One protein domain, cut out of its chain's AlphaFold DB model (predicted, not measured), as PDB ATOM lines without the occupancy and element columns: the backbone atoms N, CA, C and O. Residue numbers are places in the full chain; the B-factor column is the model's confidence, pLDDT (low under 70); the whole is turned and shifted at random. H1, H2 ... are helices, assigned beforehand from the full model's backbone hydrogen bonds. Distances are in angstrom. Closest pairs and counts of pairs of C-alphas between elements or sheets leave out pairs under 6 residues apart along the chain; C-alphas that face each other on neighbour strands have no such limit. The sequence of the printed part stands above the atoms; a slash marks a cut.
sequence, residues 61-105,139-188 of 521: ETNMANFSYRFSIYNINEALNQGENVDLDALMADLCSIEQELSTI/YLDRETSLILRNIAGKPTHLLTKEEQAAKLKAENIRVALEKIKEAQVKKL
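AT A GLANCE: This is residues 61 to 105 and 139 to 188 of the 521 residues of the protein "Wu:fj59g11" of Lates calcarifer (UniProt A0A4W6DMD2). Look for two separate pairs of helices: at one end H1 and H2 fold back on each other as a helical hairpin, and the long helix H4 reaches from near this hairpin, without touching it, to the other end, where the short helix H3 packs across it near its beginning, at residues 163 to 170. The long helix H4 makes much of the length, and the helices of the one pair are apart from those of the other, H2 and H4 only just, with their closest C-alphas 8.1 A from each other. The printed part has 95 residues with four named helices, H1, H2, H3 and H4 in chain order, and no named strand, and its class is all helix. It is extended, with a radius of gyration of the C-alphas of 21.2 A, and its C-alphas span 61 by 30 by 17 A, only just elongated.

HOW THE PARTS SIT: Begin at the first printed residue with H1, residues 61 to 81, and H2, residues 88 to 105, which form a helical hairpin. They touch, and the closest C-alphas, those of Tyr 69 and Ile 98, are 6.5 A apart. Their lines stand at a shallow tilt of 25 degrees, and they run opposite ways. Past the cut, look at H3, residues 142 to 149, and H4, residues 161 to 183, which touch at an angle of 79 degrees, about perpendicular. Their closest C-alphas are those of Thr 144 and Ala 166, 5.5 A apart, and H4 touches H3 with residues 163 to 170 alone. H2 and H4 are only just apart, with their closest C-alphas 8.1 A from each other, while H1 is apart from both H3 and H4, and H2 is apart from H3. Every O i to N i+4 pair is within hydrogen-bond range in H2, H3 and H4, and in H1 16 of 17 are.

IN THESE COORDINATES: Find C-alpha 61 at (128.376, 81.917, 137.097); from there H1 runs 30.3 A to C-alpha 81. H2 starts at C-alpha 88, at (116.450, 94.312, 117.487), and covers 25.4 A to C-alpha 105. H3, from Arg 142 to Arg 149, is 10.5 A long. H4, the longest helix with 23 residues, runs 32.6 A from Lys 161 to C-alpha 183 at (128.702, 96.028, 131.577).

THE WHOLE: Look to Asn 81 and Leu 158 for the two C-alphas farthest apart, 60.8 A. Residues 106 to 138 are not printed, and C-alphas 105 and 139 are 25.2 A apart across this cut. The link from H1 to H2 is short, and that from H3 to H4, 11 residues, is long. The mean pLDDT of the printed part is 73.6, and 29 residues are under 70, among them 99 to 105 and 179 to 184.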
ATOM      1  N   GLU A  61     128.382  80.816 138.073       57.44
ATOM      2  CA  GLU A  61     128.376  81.917 137.097       57.44
ATOM      3  C   GLU A  61     128.296  81.420 135.641       57.44
ATOM      4  O   GLU A  61     127.437  81.888 134.892       57.44
ATOM      5  N   THR A  62     129.093  80.410 135.254       59.69
ATOM      6  CA  THR A  62     129.013  79.785 133.917       59.69
ATOM      7  C   THR A  62     127.612  79.250 133.615       59.69
ATOM      8  O   THR A  62     127.107  79.445 132.508       59.69
ATOM      9  N   ASN A  63     126.965  78.588 134.579       67.50
ATOM     10  CA  ASN A  63     125.626  78.029 134.392       67.50
ATOM     11  C   ASN A  63     124.558  79.129 134.284       67.50
ATOM     12  O   ASN A  63     123.679  79.023 133.430       67.50
ATOM     13  N   MET A  64     124.664  80.198 135.086       71.38
ATOM     14  CA  MET A  64     123.738  81.336 135.031       71.38
ATOM     15  C   MET A  64     123.822  82.059 133.683       71.38
ATOM     16  O   MET A  64     122.800  82.244 133.028       71.38
ATOM     17  N   ALA A  65     125.029  82.391 133.213       70.31
ATOM     18  CA  ALA A  65     125.219  83.044 131.916       70.31
ATOM     19  C   ALA A  65     124.706  82.173 130.749       70.31
ATOM     20  O   ALA A  65     124.042  82.671 129.838       70.31
ATOM     21  N   ASN A  66     124.926  80.850 130.810       75.94
ATOM     22  CA  ASN A  66     124.408  79.902 129.815       75.94
ATOM     23  C   ASN A  66     122.873  79.816 129.809       75.94
ATOM     24  O   ASN A  66     122.290  79.529 128.760       75.94
ATOM     25  N   PHE A  67     122.215  80.029 130.954       81.19
ATOM     26  CA  PHE A  67     120.761  80.168 131.005       81.19
ATOM     27  C   PHE A  67     120.331  81.500 130.390       81.19
ATOM     28  O   PHE A  67     119.554  81.484 129.438       81.19
ATOM     29  N   SER A  68     120.866  82.629 130.872       79.62
ATOM     30  CA  SER A  68     120.433  83.965 130.446       79.62
ATOM     31  C   SER A  68     120.553  84.168 128.939       79.62
ATOM     32  O   SER A  68     119.601  84.632 128.315       79.62
ATOM     33  N   TYR A  69     121.664  83.742 128.330       77.88
ATOM     34  CA  TYR A  69     121.843  83.790 126.877       77.88
ATOM     35  C   TYR A  69     120.777  82.964 126.138       77.88
ATOM     36  O   TYR A  69     120.072  83.479 125.273       77.88
ATOM     37  N   ARG A  70     120.585  81.692 126.518       79.31
ATOM     38  CA  ARG A  70     119.634  80.785 125.846       79.31
ATOM     39  C   ARG A  70     118.175  81.208 126.016       79.31
ATOM     40  O   ARG A  70     117.415  81.120 125.058       79.31
ATOM     41  N   PHE A  71     117.798  81.667 127.206       83.56
ATOM     42  CA  PHE A  71     116.458  82.177 127.502       83.56
ATOM     43  C   PHE A  71     116.161  83.451 126.697       83.56
ATOM     44  O   PHE A  71     115.089  83.580 126.109       83.56
ATOM     45  N   SER A  72     117.145  84.349 126.595       82.88
ATOM     46  CA  SER A  72     117.032  85.579 125.807       82.88
ATOM     47  C   SER A  72     116.887  85.299 124.307       82.88
ATOM     48  O   SER A  72     115.975  85.820 123.674       82.88
ATOM     49  N   ILE A  73     117.740  84.428 123.753       81.19
ATOM     50  CA  ILE A  73     117.683  84.011 122.341       81.19
ATOM     51  C   ILE A  73     116.347  83.324 122.018       81.19
ATOM     52  O   ILE A  73     115.767  83.588 120.967       81.19
ATOM     53  N   TYR A  74     115.822  82.488 122.922       82.88
ATOM     54  CA  TYR A  74     114.493  81.892 122.759       82.88
ATOM     55  C   TYR A  74     113.396  82.961 122.661       82.88
ATOM     56  O   TYR A  74     112.619  82.938 121.710       82.88
ATOM     57  N   ASN A  75     113.371  83.931 123.584       83.50
ATOM     58  CA  ASN A  75     112.363  84.993 123.582       83.50
ATOM     59  C   ASN A  75     112.447  85.903 122.345       83.50
ATOM     60  O   ASN A  75     111.402  86.271 121.819       83.50
ATOM     61  N   ILE A  76     113.647  86.221 121.837       81.94
ATOM     62  CA  ILE A  76     113.789  86.996 120.589       81.94
ATOM     63  C   ILE A  76     113.293  86.203 119.379       81.94
ATOM     64  O   ILE A  76     112.512  86.734 118.596       81.94
ATOM     65  N   ASN A  77     113.695  84.938 119.229       76.88
ATOM     66  CA  ASN A  77     113.227  84.105 118.116       76.88
ATOM     67  C   ASN A  77     111.696  83.978 118.121       76.88
ATOM     68  O   ASN A  77     111.056  84.089 117.081       76.88
ATOM     69  N   GLU A  78     111.107  83.808 119.303       81.19
ATOM     70  CA  GLU A  78     109.660  83.783 119.502       81.19
ATOM     71  C   GLU A  78     108.964  85.112 119.157       81.19
ATOM     72  O   GLU A  78     107.908  85.097 118.527       81.19
ATOM     73  N   ALA A  79     109.550  86.254 119.523       77.31
ATOM     74  CA  ALA A  79     109.026  87.577 119.179       77.31
ATOM     75  C   ALA A  79     109.070  87.839 117.661       77.31
ATOM     76  O   ALA A  79     108.090  88.303 117.075       77.31
ATOM     77  N   LEU A  80     110.176  87.460 117.009       72.88
ATOM     78  CA  LEU A  80     110.346  87.535 115.555       72.88
ATOM     79  C   LEU A  80     109.346  86.629 114.820       72.88
ATOM     80  O   LEU A  80     108.715  87.073 113.862       72.88
ATOM     81  N   ASN A  81     109.133  85.397 115.301       72.81
ATOM     82  CA  ASN A  81     108.119  84.473 114.770       72.81
ATOM     83  C   ASN A  81     106.689  85.037 114.863       72.81
ATOM     84  O   ASN A  81     105.835  84.684 114.051       72.81
ATOM     85  N   GLN A  82     106.421  85.896 115.850       73.06
ATOM     86  CA  GLN A  82     105.120  86.536 116.078       73.06
ATOM     87  C   GLN A  82     104.989  87.913 115.404       73.06
ATOM     88  O   GLN A  82     103.926  88.529 115.485       73.06
ATOM     89  N   GLY A  83     106.031  88.394 114.715       67.62
ATOM     90  CA  GLY A  83     106.032  89.700 114.051       67.62
ATOM     91  C   GLY A  83     106.019  90.889 115.018       67.62
ATOM     92  O   GLY A  83     105.540  91.962 114.655       67.62
ATOM     93  N   GLU A  84     106.507  90.711 116.251       71.19
ATOM     94  CA  GLU A  84     106.577  91.793 117.232       71.19
ATOM     95  C   GLU A  84     107.582  92.872 116.777       71.19
ATOM     96  O   GLU A  84     108.696  92.569 116.347       71.19
ATOM     97  N   ASN A  85     107.201  94.150 116.876       63.72
ATOM     98  CA  ASN A  85     108.058  95.273 116.490       63.72
ATOM     99  C   ASN A  85     109.045  95.619 117.621       63.72
ATOM    100  O   ASN A  85     108.820  96.543 118.406       63.72
ATOM    101  N   VAL A  86     110.107  94.819 117.718       67.56
ATOM    102  CA  VAL A  86     111.151  94.907 118.747       67.56
ATOM    103  C   VAL A  86     112.353  95.706 118.236       67.56
ATOM    104  O   VAL A  86     112.755  95.557 117.083       67.56
ATOM    105  N   ASP A  87     112.976  96.504 119.109       71.69
ATOM    106  CA  ASP A  87     114.277  97.145 118.852       71.69
ATOM    107  C   ASP A  87     115.395  96.086 118.834       71.69
ATOM    108  O   ASP A  87     116.058  95.803 119.837       71.69
ATOM    109  N   LEU A  88     115.531  95.426 117.682       72.31
ATOM    110  CA  LEU A  88     116.450  94.312 117.487       72.31
ATOM    111  C   LEU A  88     117.912  94.754 117.614       72.31
ATOM    112  O   LEU A  88     118.705  94.016 118.191       72.31
ATOM    113  N   ASP A  89     118.264  95.949 117.138       70.19
ATOM    114  CA  ASP A  89     119.640  96.455 117.187       70.19
ATOM    115  C   ASP A  89     120.097  96.669 118.640       70.19
ATOM    116  O   ASP A  89     121.195  96.239 119.009       70.19
ATOM    117  N   ALA A  90     119.240  97.240 119.497       74.62
ATOM    118  CA  ALA A  90     119.534  97.381 120.922       74.62
ATOM    119  C   ALA A  90     119.666  96.019 121.630       74.62
ATOM    120  O   ALA A  90     120.634  95.796 122.363       74.62
ATOM    121  N   LEU A  91     118.731  95.085 121.399       75.56
ATOM    122  CA  LEU A  91     118.782  93.765 122.042       75.56
ATOM    123  C   LEU A  91     119.973  92.918 121.568       75.56
ATOM    124  O   LEU A  91     120.580  92.216 122.378       75.56
ATOM    125  N   MET A  92     120.319  92.978 120.279       71.50
ATOM    126  CA  MET A  92     121.426  92.208 119.707       71.50
ATOM    127  C   MET A  92     122.792  92.760 120.124       71.50
ATOM    128  O   MET A  92     123.698  91.969 120.382       71.50
ATOM    129  N   ALA A  93     122.955  94.081 120.263       71.44
ATOM    130  CA  ALA A  93     124.196  94.669 120.776       71.44
ATOM    131  C   ALA A  93     124.512  94.200 122.212       71.44
ATOM    132  O   ALA A  93     125.646  93.818 122.520       71.44
ATOM    133  N   ASP A  94     123.497  94.158 123.079       68.75
ATOM    134  CA  ASP A  94     123.644  93.644 124.443       68.75
ATOM    135  C   ASP A  94     123.794  92.109 124.484       68.75
ATOM    136  O   ASP A  94     124.583  91.593 125.277       68.75
ATOM    137  N   LEU A  95     123.139  91.351 123.596       74.12
ATOM    138  CA  LEU A  95     123.345  89.896 123.507       74.12
ATOM    139  C   LEU A  95     124.741  89.502 123.020       74.12
ATOM    140  O   LEU A  95     125.327  88.575 123.576       74.12
ATOM    141  N   CYS A  96     125.310  90.241 122.065       69.56
ATOM    142  CA  CYS A  96     126.712  90.096 121.668       69.56
ATOM    143  C   CYS A  96     127.671  90.307 122.853       69.56
ATOM    144  O   CYS A  96     128.740  89.697 122.894       69.56
ATOM    145  N   SER A  97     127.291  91.132 123.836       71.25
ATOM    146  CA  SER A  97     128.070  91.334 125.064       71.25
ATOM    147  C   SER A  97     127.972  90.119 126.001       71.25
ATOM    148  O   SER A  97     128.995  89.635 126.480       71.25
ATOM    149  N   ILE A  98     126.773  89.546 126.180       70.38
ATOM    150  CA  ILE A  98     126.562  88.303 126.955       70.38
ATOM    151  C   ILE A  98     127.304  87.110 126.314       70.38
ATOM    152  O   ILE A  98     127.880  86.276 127.017       70.38
ATOM    153  N   GLU A  99     127.327  87.022 124.980       69.38
ATOM    154  CA  GLU A  99     128.078  85.985 124.263       69.38
ATOM    155  C   GLU A  99     129.595  86.146 124.450       69.38
ATOM    156  O   GLU A  99     130.306  85.163 124.685       69.38
ATOM    157  N   GLN A 100     130.098  87.386 124.434       68.88
ATOM    158  CA  GLN A 100     131.497  87.677 124.747       68.88
ATOM    159  C   GLN A 100     131.850  87.264 126.181       68.88
ATOM    160  O   GLN A 100     132.850  86.562 126.357       68.88
ATOM    161  N   GLU A 101     131.027  87.580 127.188       68.19
ATOM    162  CA  GLU A 101     131.242  87.097 128.561       68.19
ATOM    163  C   GLU A 101     131.324  85.564 128.610       68.19
ATOM    164  O   GLU A 101     132.313  85.015 129.108       68.19
ATOM    165  N   LEU A 102     130.363  84.856 128.003       65.19
ATOM    166  CA  LEU A 102     130.379  83.392 127.902       65.19
ATOM    167  C   LEU A 102     131.648  82.847 127.230       65.19
ATOM    168  O   LEU A 102     132.203  81.840 127.685       65.19
ATOM    169  N   SER A 103     132.140  83.513 126.185       64.69
ATOM    170  CA  SER A 103     133.390  83.136 125.522       64.69
ATOM    171  C   SER A 103     134.599  83.279 126.457       64.69
ATOM    172  O   SER A 103     135.405  82.350 126.547       64.69
ATOM    173  N   THR A 104     134.695  84.367 127.237       64.62
ATOM    174  CA  THR A 104     135.792  84.586 128.206       64.62
ATOM    175  C   THR A 104     135.739  83.628 129.400       64.62
ATOM    176  O   THR A 104     136.778  83.212 129.912       64.62
ATOM    177  N   ILE A 105     134.538  83.216 129.816       62.19
ATOM    178  CA  ILE A 105     134.334  82.235 130.891       62.19
ATOM    179  C   ILE A 105     134.808  80.840 130.452       62.19
ATOM    180  O   ILE A 105     135.464  80.143 131.229       62.19
ATOM    181  N   TYR A 139     141.240 103.674 143.878       61.53
ATOM    182  CA  TYR A 139     141.458 103.528 142.436       61.53
ATOM    183  C   TYR A 139     142.187 104.724 141.793       61.53
ATOM    184  O   TYR A 139     142.376 104.740 140.578       61.53
ATOM    185  N   LEU A 140     142.575 105.738 142.574       67.50
ATOM    186  CA  LEU A 140     143.358 106.884 142.104       67.50
ATOM    187  C   LEU A 140     144.792 106.809 142.632       67.50
ATOM    188  O   LEU A 140     145.052 106.272 143.707       67.50
ATOM    189  N   ASP A 141     145.737 107.399 141.899       74.81
ATOM    190  CA  ASP A 141     147.096 107.564 142.409       74.81
ATOM    191  C   ASP A 141     147.145 108.491 143.639       74.81
ATOM    192  O   ASP A 141     146.224 109.264 143.939       74.81
ATOM    193  N   ARG A 142     148.250 108.385 144.385       75.75
ATOM    194  CA  ARG A 142     148.458 109.085 145.659       75.75
ATOM    195  C   ARG A 142     148.402 110.607 145.515       75.75
ATOM    196  O   ARG A 142     147.937 111.278 146.431       75.75
ATOM    197  N   GLU A 143     148.861 111.136 144.388       73.31
ATOM    198  CA  GLU A 143     148.932 112.568 144.098       73.31
ATOM    199  C   GLU A 143     147.538 113.139 143.813       73.31
ATOM    200  O   GLU A 143     147.067 114.011 144.543       73.31
ATOM    201  N   THR A 144     146.808 112.542 142.866       71.06
ATOM    202  CA  THR A 144     145.405 112.876 142.563       71.06
ATOM    203  C   THR A 144     144.530 112.758 143.818       71.06
ATOM    204  O   THR A 144     143.709 113.633 144.087       71.06
ATOM    205  N   SER A 145     144.746 111.725 144.641       75.50
ATOM    206  CA  SER A 145     144.022 111.520 145.905       75.50
ATOM    207  C   SER A 145     144.288 112.615 146.948       75.50
ATOM    208  O   SER A 145     143.367 113.037 147.650       75.50
ATOM    209  N   LEU A 146     145.533 113.094 147.058       78.06
ATOM    210  CA  LEU A 146     145.892 114.205 147.945       78.06
ATOM    211  C   LEU A 146     145.308 115.531 147.441       78.06
ATOM    212  O   LEU A 146     144.758 116.289 148.239       78.06
ATOM    213  N   ILE A 147     145.351 115.778 146.129       78.50
ATOM    214  CA  ILE A 147     144.745 116.964 145.508       78.50
ATOM    215  C   ILE A 147     143.234 116.988 145.776       78.50
ATOM    216  O   ILE A 147     142.734 117.979 146.303       78.50
ATOM    217  N   LEU A 148     142.512 115.886 145.527       76.69
ATOM    218  CA  LEU A 148     141.074 115.779 145.823       76.69
ATOM    219  C   LEU A 148     140.747 116.074 147.295       76.69
ATOM    220  O   LEU A 148     139.818 116.830 147.586       76.69
ATOM    221  N   ARG A 149     141.536 115.526 148.228       80.12
ATOM    222  CA  ARG A 149     141.369 115.767 149.670       80.12
ATOM    223  C   ARG A 149     141.573 117.241 150.039       80.12
ATOM    224  O   ARG A 149     140.852 117.754 150.888       80.12
ATOM    225  N   ASN A 150     142.494 117.925 149.361       78.31
ATOM    226  CA  ASN A 150     142.803 119.343 149.560       78.31
ATOM    227  C   ASN A 150     141.817 120.307 148.860       78.31
ATOM    228  O   ASN A 150     141.944 121.526 149.021       78.31
ATOM    229  N   ILE A 151     140.848 119.798 148.086       79.69
ATOM    230  CA  ILE A 151     139.797 120.602 147.430       79.69
ATOM    231  C   ILE A 151     138.372 120.267 147.872       79.69
ATOM    232  O   ILE A 151     137.421 120.868 147.366       79.69
ATOM    233  N   ALA A 152     138.200 119.349 148.822       70.19
ATOM    234  CA  ALA A 152     136.899 119.041 149.402       70.19
ATOM    235  C   ALA A 152     136.248 120.320 149.973       70.19
ATOM    236  O   ALA A 152     136.787 120.960 150.873       70.19
ATOM    237  N   GLY A 153     135.102 120.718 149.411       67.00
ATOM    238  CA  GLY A 153     134.382 121.943 149.782       67.00
ATOM    239  C   GLY A 153     134.829 123.238 149.080       67.00
ATOM    240  O   GLY A 153     134.159 124.256 149.247       67.00
ATOM    241  N   LYS A 154     135.896 123.243 148.262       76.75
ATOM    242  CA  LYS A 154     136.273 124.430 147.468       76.75
ATOM    243  C   LYS A 154     135.297 124.656 146.294       76.75
ATOM    244  O   LYS A 154     135.023 123.709 145.548       76.75
ATOM    245  N   PRO A 155     134.831 125.897 146.044       72.06
ATOM    246  CA  PRO A 155     134.120 126.250 144.813       72.06
ATOM    247  C   PRO A 155     134.963 125.968 143.561       72.06
ATOM    248  O   PRO A 155     136.147 126.298 143.517       72.06
ATOM    249  N   THR A 156     134.350 125.424 142.506       66.75
ATOM    250  CA  THR A 156     135.037 125.037 141.253       66.75
ATOM    251  C   THR A 156     135.767 126.187 140.556       66.75
ATOM    252  O   THR A 156     136.793 125.961 139.917       66.75
ATOM    253  N   HIS A 157     135.274 127.417 140.715       71.94
ATOM    254  CA  HIS A 157     135.860 128.629 140.135       71.94
ATOM    255  C   HIS A 157     137.108 129.143 140.893       71.94
ATOM    256  O   HIS A 157     137.787 130.050 140.415       71.94
ATOM    257  N   LEU A 158     137.425 128.570 142.063       75.44
ATOM    258  CA  LEU A 158     138.631 128.872 142.851       75.44
ATOM    259  C   LEU A 158     139.697 127.766 142.760       75.44
ATOM    260  O   LEU A 158     140.705 127.827 143.459       75.44
ATOM    261  N   LEU A 159     139.472 126.751 141.922       79.62
ATOM    262  CA  LEU A 159     140.431 125.676 141.680       79.62
ATOM    263  C   LEU A 159     141.483 126.114 140.654       79.62
ATOM    264  O   LEU A 159     141.150 126.640 139.590       79.62
ATOM    265  N   THR A 160     142.747 125.832 140.946       83.50
ATOM    266  CA  THR A 160     143.855 125.909 139.984       83.50
ATOM    267  C   THR A 160     143.646 124.940 138.814       83.50
ATOM    268  O   THR A 160     142.905 123.962 138.920       83.50
ATOM    269  N   LYS A 161     144.342 125.162 137.689       80.62
ATOM    270  CA  LYS A 161     144.282 124.260 136.518       80.62
ATOM    271  C   LYS A 161     144.638 122.806 136.863       80.62
ATOM    272  O   LYS A 161     144.092 121.886 136.267       80.62
ATOM    273  N   GLU A 162     145.528 122.612 137.831       79.88
ATOM    274  CA  GLU A 162     145.967 121.305 138.322       79.88
ATOM    275  C   GLU A 162     144.885 120.622 139.175       79.88
ATOM    276  O   GLU A 162     144.512 119.483 138.903       79.88
ATOM    277  N   GLU A 163     144.276 121.347 140.120       81.00
ATOM    278  CA  GLU A 163     143.114 120.875 140.888       81.00
ATOM    279  C   GLU A 163     141.905 120.556 139.983       81.00
ATOM    280  O   GLU A 163     141.192 119.576 140.213       81.00
ATOM    281  N   GLN A 164     141.688 121.343 138.922       79.88
ATOM    282  CA  GLN A 164     140.664 121.083 137.903       79.88
ATOM    283  C   GLN A 164     140.972 119.819 137.085       79.88
ATOM    284  O   GLN A 164     140.082 118.989 136.893       79.88
ATOM    285  N   ALA A 165     142.222 119.632 136.647       80.06
ATOM    286  CA  ALA A 165     142.650 118.441 135.915       80.06
ATOM    287  C   ALA A 165     142.550 117.169 136.774       80.06
ATOM    288  O   ALA A 165     142.034 116.153 136.305       80.06
ATOM    289  N   ALA A 166     142.955 117.231 138.047       77.56
ATOM    290  CA  ALA A 166     142.803 116.137 139.005       77.56
ATOM    291  C   ALA A 166     141.326 115.761 139.216       77.56
ATOM    292  O   ALA A 166     140.982 114.578 139.196       77.56
ATOM    293  N   LYS A 167     140.435 116.757 139.340       78.25
ATOM    294  CA  LYS A 167     138.987 116.528 139.462       78.25
ATOM    295  C   LYS A 167     138.385 115.895 138.201       78.25
ATOM    296  O   LYS A 167     137.605 114.954 138.321       78.25
ATOM    297  N   LEU A 168     138.763 116.359 137.008       78.88
ATOM    298  CA  LEU A 168     138.295 115.790 135.738       78.88
ATOM    299  C   LEU A 168     138.797 114.352 135.531       78.88
ATOM    300  O   LEU A 168     138.028 113.477 135.147       78.88
ATOM    301  N   LYS A 169     140.071 114.086 135.842       75.44
ATOM    302  CA  LYS A 169     140.669 112.742 135.818       75.44
ATOM    303  C   LYS A 169     139.932 111.785 136.758       75.44
ATOM    304  O   LYS A 169     139.614 110.667 136.360       75.44
ATOM    305  N   ALA A 170     139.625 112.232 137.975       74.19
ATOM    306  CA  ALA A 170     138.881 111.447 138.953       74.19
ATOM    307  C   ALA A 170     137.451 111.125 138.496       74.19
ATOM    308  O   ALA A 170     137.021 109.982 138.628       74.19
ATOM    309  N   GLU A 171     136.738 112.095 137.914       75.25
ATOM    310  CA  GLU A 171     135.380 111.886 137.397       75.25
ATOM    311  C   GLU A 171     135.367 110.962 136.171       75.25
ATOM    312  O   GLU A 171     134.560 110.038 136.108       75.25
ATOM    313  N   ASN A 172     136.321 111.116 135.247       70.44
ATOM    314  CA  ASN A 172     136.473 110.203 134.110       70.44
ATOM    315  C   ASN A 172     136.736 108.756 134.567       70.44
ATOM    316  O   ASN A 172     136.174 107.822 133.999       70.44
ATOM    317  N   ILE A 173     137.551 108.561 135.613       69.62
ATOM    318  CA  ILE A 173     137.795 107.235 136.204       69.62
ATOM    319  C   ILE A 173     136.543 106.717 136.930       69.62
ATOM    320  O   ILE A 173     136.219 105.539 136.793       69.62
ATOM    321  N   ARG A 174     135.797 107.577 137.637       75.88
ATOM    322  CA  ARG A 174     134.520 107.221 138.274       75.88
ATOM    323  C   ARG A 174     133.519 106.696 137.240       75.88
ATOM    324  O   ARG A 174     133.013 105.592 137.408       75.88
ATOM    325  N   VAL A 175     133.303 107.436 136.150       69.31
ATOM    326  CA  VAL A 175     132.407 107.059 135.042       69.31
ATOM    327  C   VAL A 175     132.898 105.803 134.312       69.31
ATOM    328  O   VAL A 175     132.085 104.969 133.923       69.31
ATOM    329  N   ALA A 176     134.210 105.615 134.142       64.19
ATOM    330  CA  ALA A 176     134.753 104.396 133.541       64.19
ATOM    331  C   ALA A 176     134.513 103.152 134.420       64.19
ATOM    332  O   ALA A 176     134.091 102.117 133.911       64.19
ATOM    333  N   LEU A 177     134.728 103.255 135.736       67.19
ATOM    334  CA  LEU A 177     134.444 102.174 136.689       67.19
ATOM    335  C   LEU A 177     132.942 101.880 136.800       67.19
ATOM    336  O   LEU A 177     132.553 100.721 136.927       67.19
ATOM    337  N   GLU A 178     132.104 102.915 136.719       71.31
ATOM    338  CA  GLU A 178     130.645 102.799 136.673       71.31
ATOM    339  C   GLU A 178     130.203 102.026 135.422       71.31
ATOM    340  O   GLU A 178     129.545 100.999 135.558       71.31
ATOM    341  N   LYS A 179     130.709 102.386 134.234       69.94
ATOM    342  CA  LYS A 179     130.446 101.662 132.976       69.94
ATOM    343  C   LYS A 179     130.960 100.221 132.960       69.94
ATOM    344  O   LYS A 179     130.288  99.345 132.428       69.94
ATOM    345  N   ILE A 180     132.125  99.941 133.552       69.75
ATOM    346  CA  ILE A 180     132.633  98.561 133.691       69.75
ATOM    347  C   ILE A 180     131.704  97.741 134.602       69.75
ATOM    348  O   ILE A 180     131.387  96.594 134.296       69.75
ATOM    349  N   LYS A 181     131.222  98.340 135.696       68.00
ATOM    350  CA  LYS A 181     130.267  97.720 136.625       68.00
ATOM    351  C   LYS A 181     128.869  97.543 136.012       68.00
ATOM    352  O   LYS A 181     128.174  96.612 136.409       68.00
ATOM    353  N   GLU A 182     128.456  98.420 135.097       69.06
ATOM    354  CA  GLU A 182     127.220  98.310 134.303       69.06
ATOM    355  C   GLU A 182     127.317  97.206 133.240       69.06
ATOM    356  O   GLU A 182     126.381  96.427 133.090       69.06
ATOM    357  N   ALA A 183     128.459  97.089 132.555       64.44
ATOM    358  CA  ALA A 183     128.702  96.028 131.577       64.44
ATOM    359  C   ALA A 183     128.673  94.622 132.208       64.44
ATOM    360  O   ALA A 183     128.199  93.688 131.577       64.44
ATOM    361  N   GLN A 184     129.115  94.494 133.465       67.88
ATOM    362  CA  GLN A 184     129.103  93.243 134.243       67.88
ATOM    363  C   GLN A 184     127.754  92.921 134.922       67.88
ATOM    364  O   GLN A 184     127.687  92.018 135.761       67.88
ATOM    365  N   VAL A 185     126.678  93.667 134.641       78.75
ATOM    366  CA  VAL A 185     125.337  93.333 135.152       78.75
ATOM    367  C   VAL A 185     124.699  92.318 134.219       78.75
ATOM    368  O   VAL A 185     124.490  92.613 133.045       78.75
ATOM    369  N   LYS A 186     124.323  91.141 134.734       79.06
ATOM    370  CA  LYS A 186     123.650  90.131 133.905       79.06
ATOM    371  C   LYS A 186     122.311  90.677 133.418       79.06
ATOM    372  O   LYS A 186     121.426  90.972 134.224       79.06
ATOM    373  N   LYS A 187     122.166  90.767 132.099       84.88
ATOM    374  CA  LYS A 187     120.918  91.123 131.421       84.88
ATOM    375  C   LYS A 187     120.183  89.866 130.946       84.88
ATOM    376  O   LYS A 187     120.784  88.808 130.748       84.88
ATOM    377  N   LEU A 188     118.870  89.985 130.783       88.94
ATOM    378  CA  LEU A 188     117.963  88.928 130.351       88.94
ATOM    379  C   LEU A 188     116.899  89.541 129.434       88.94
ATOM    380  O   LEU A 188     116.239  90.503 129.821       88.94
TER     381      LEU A 188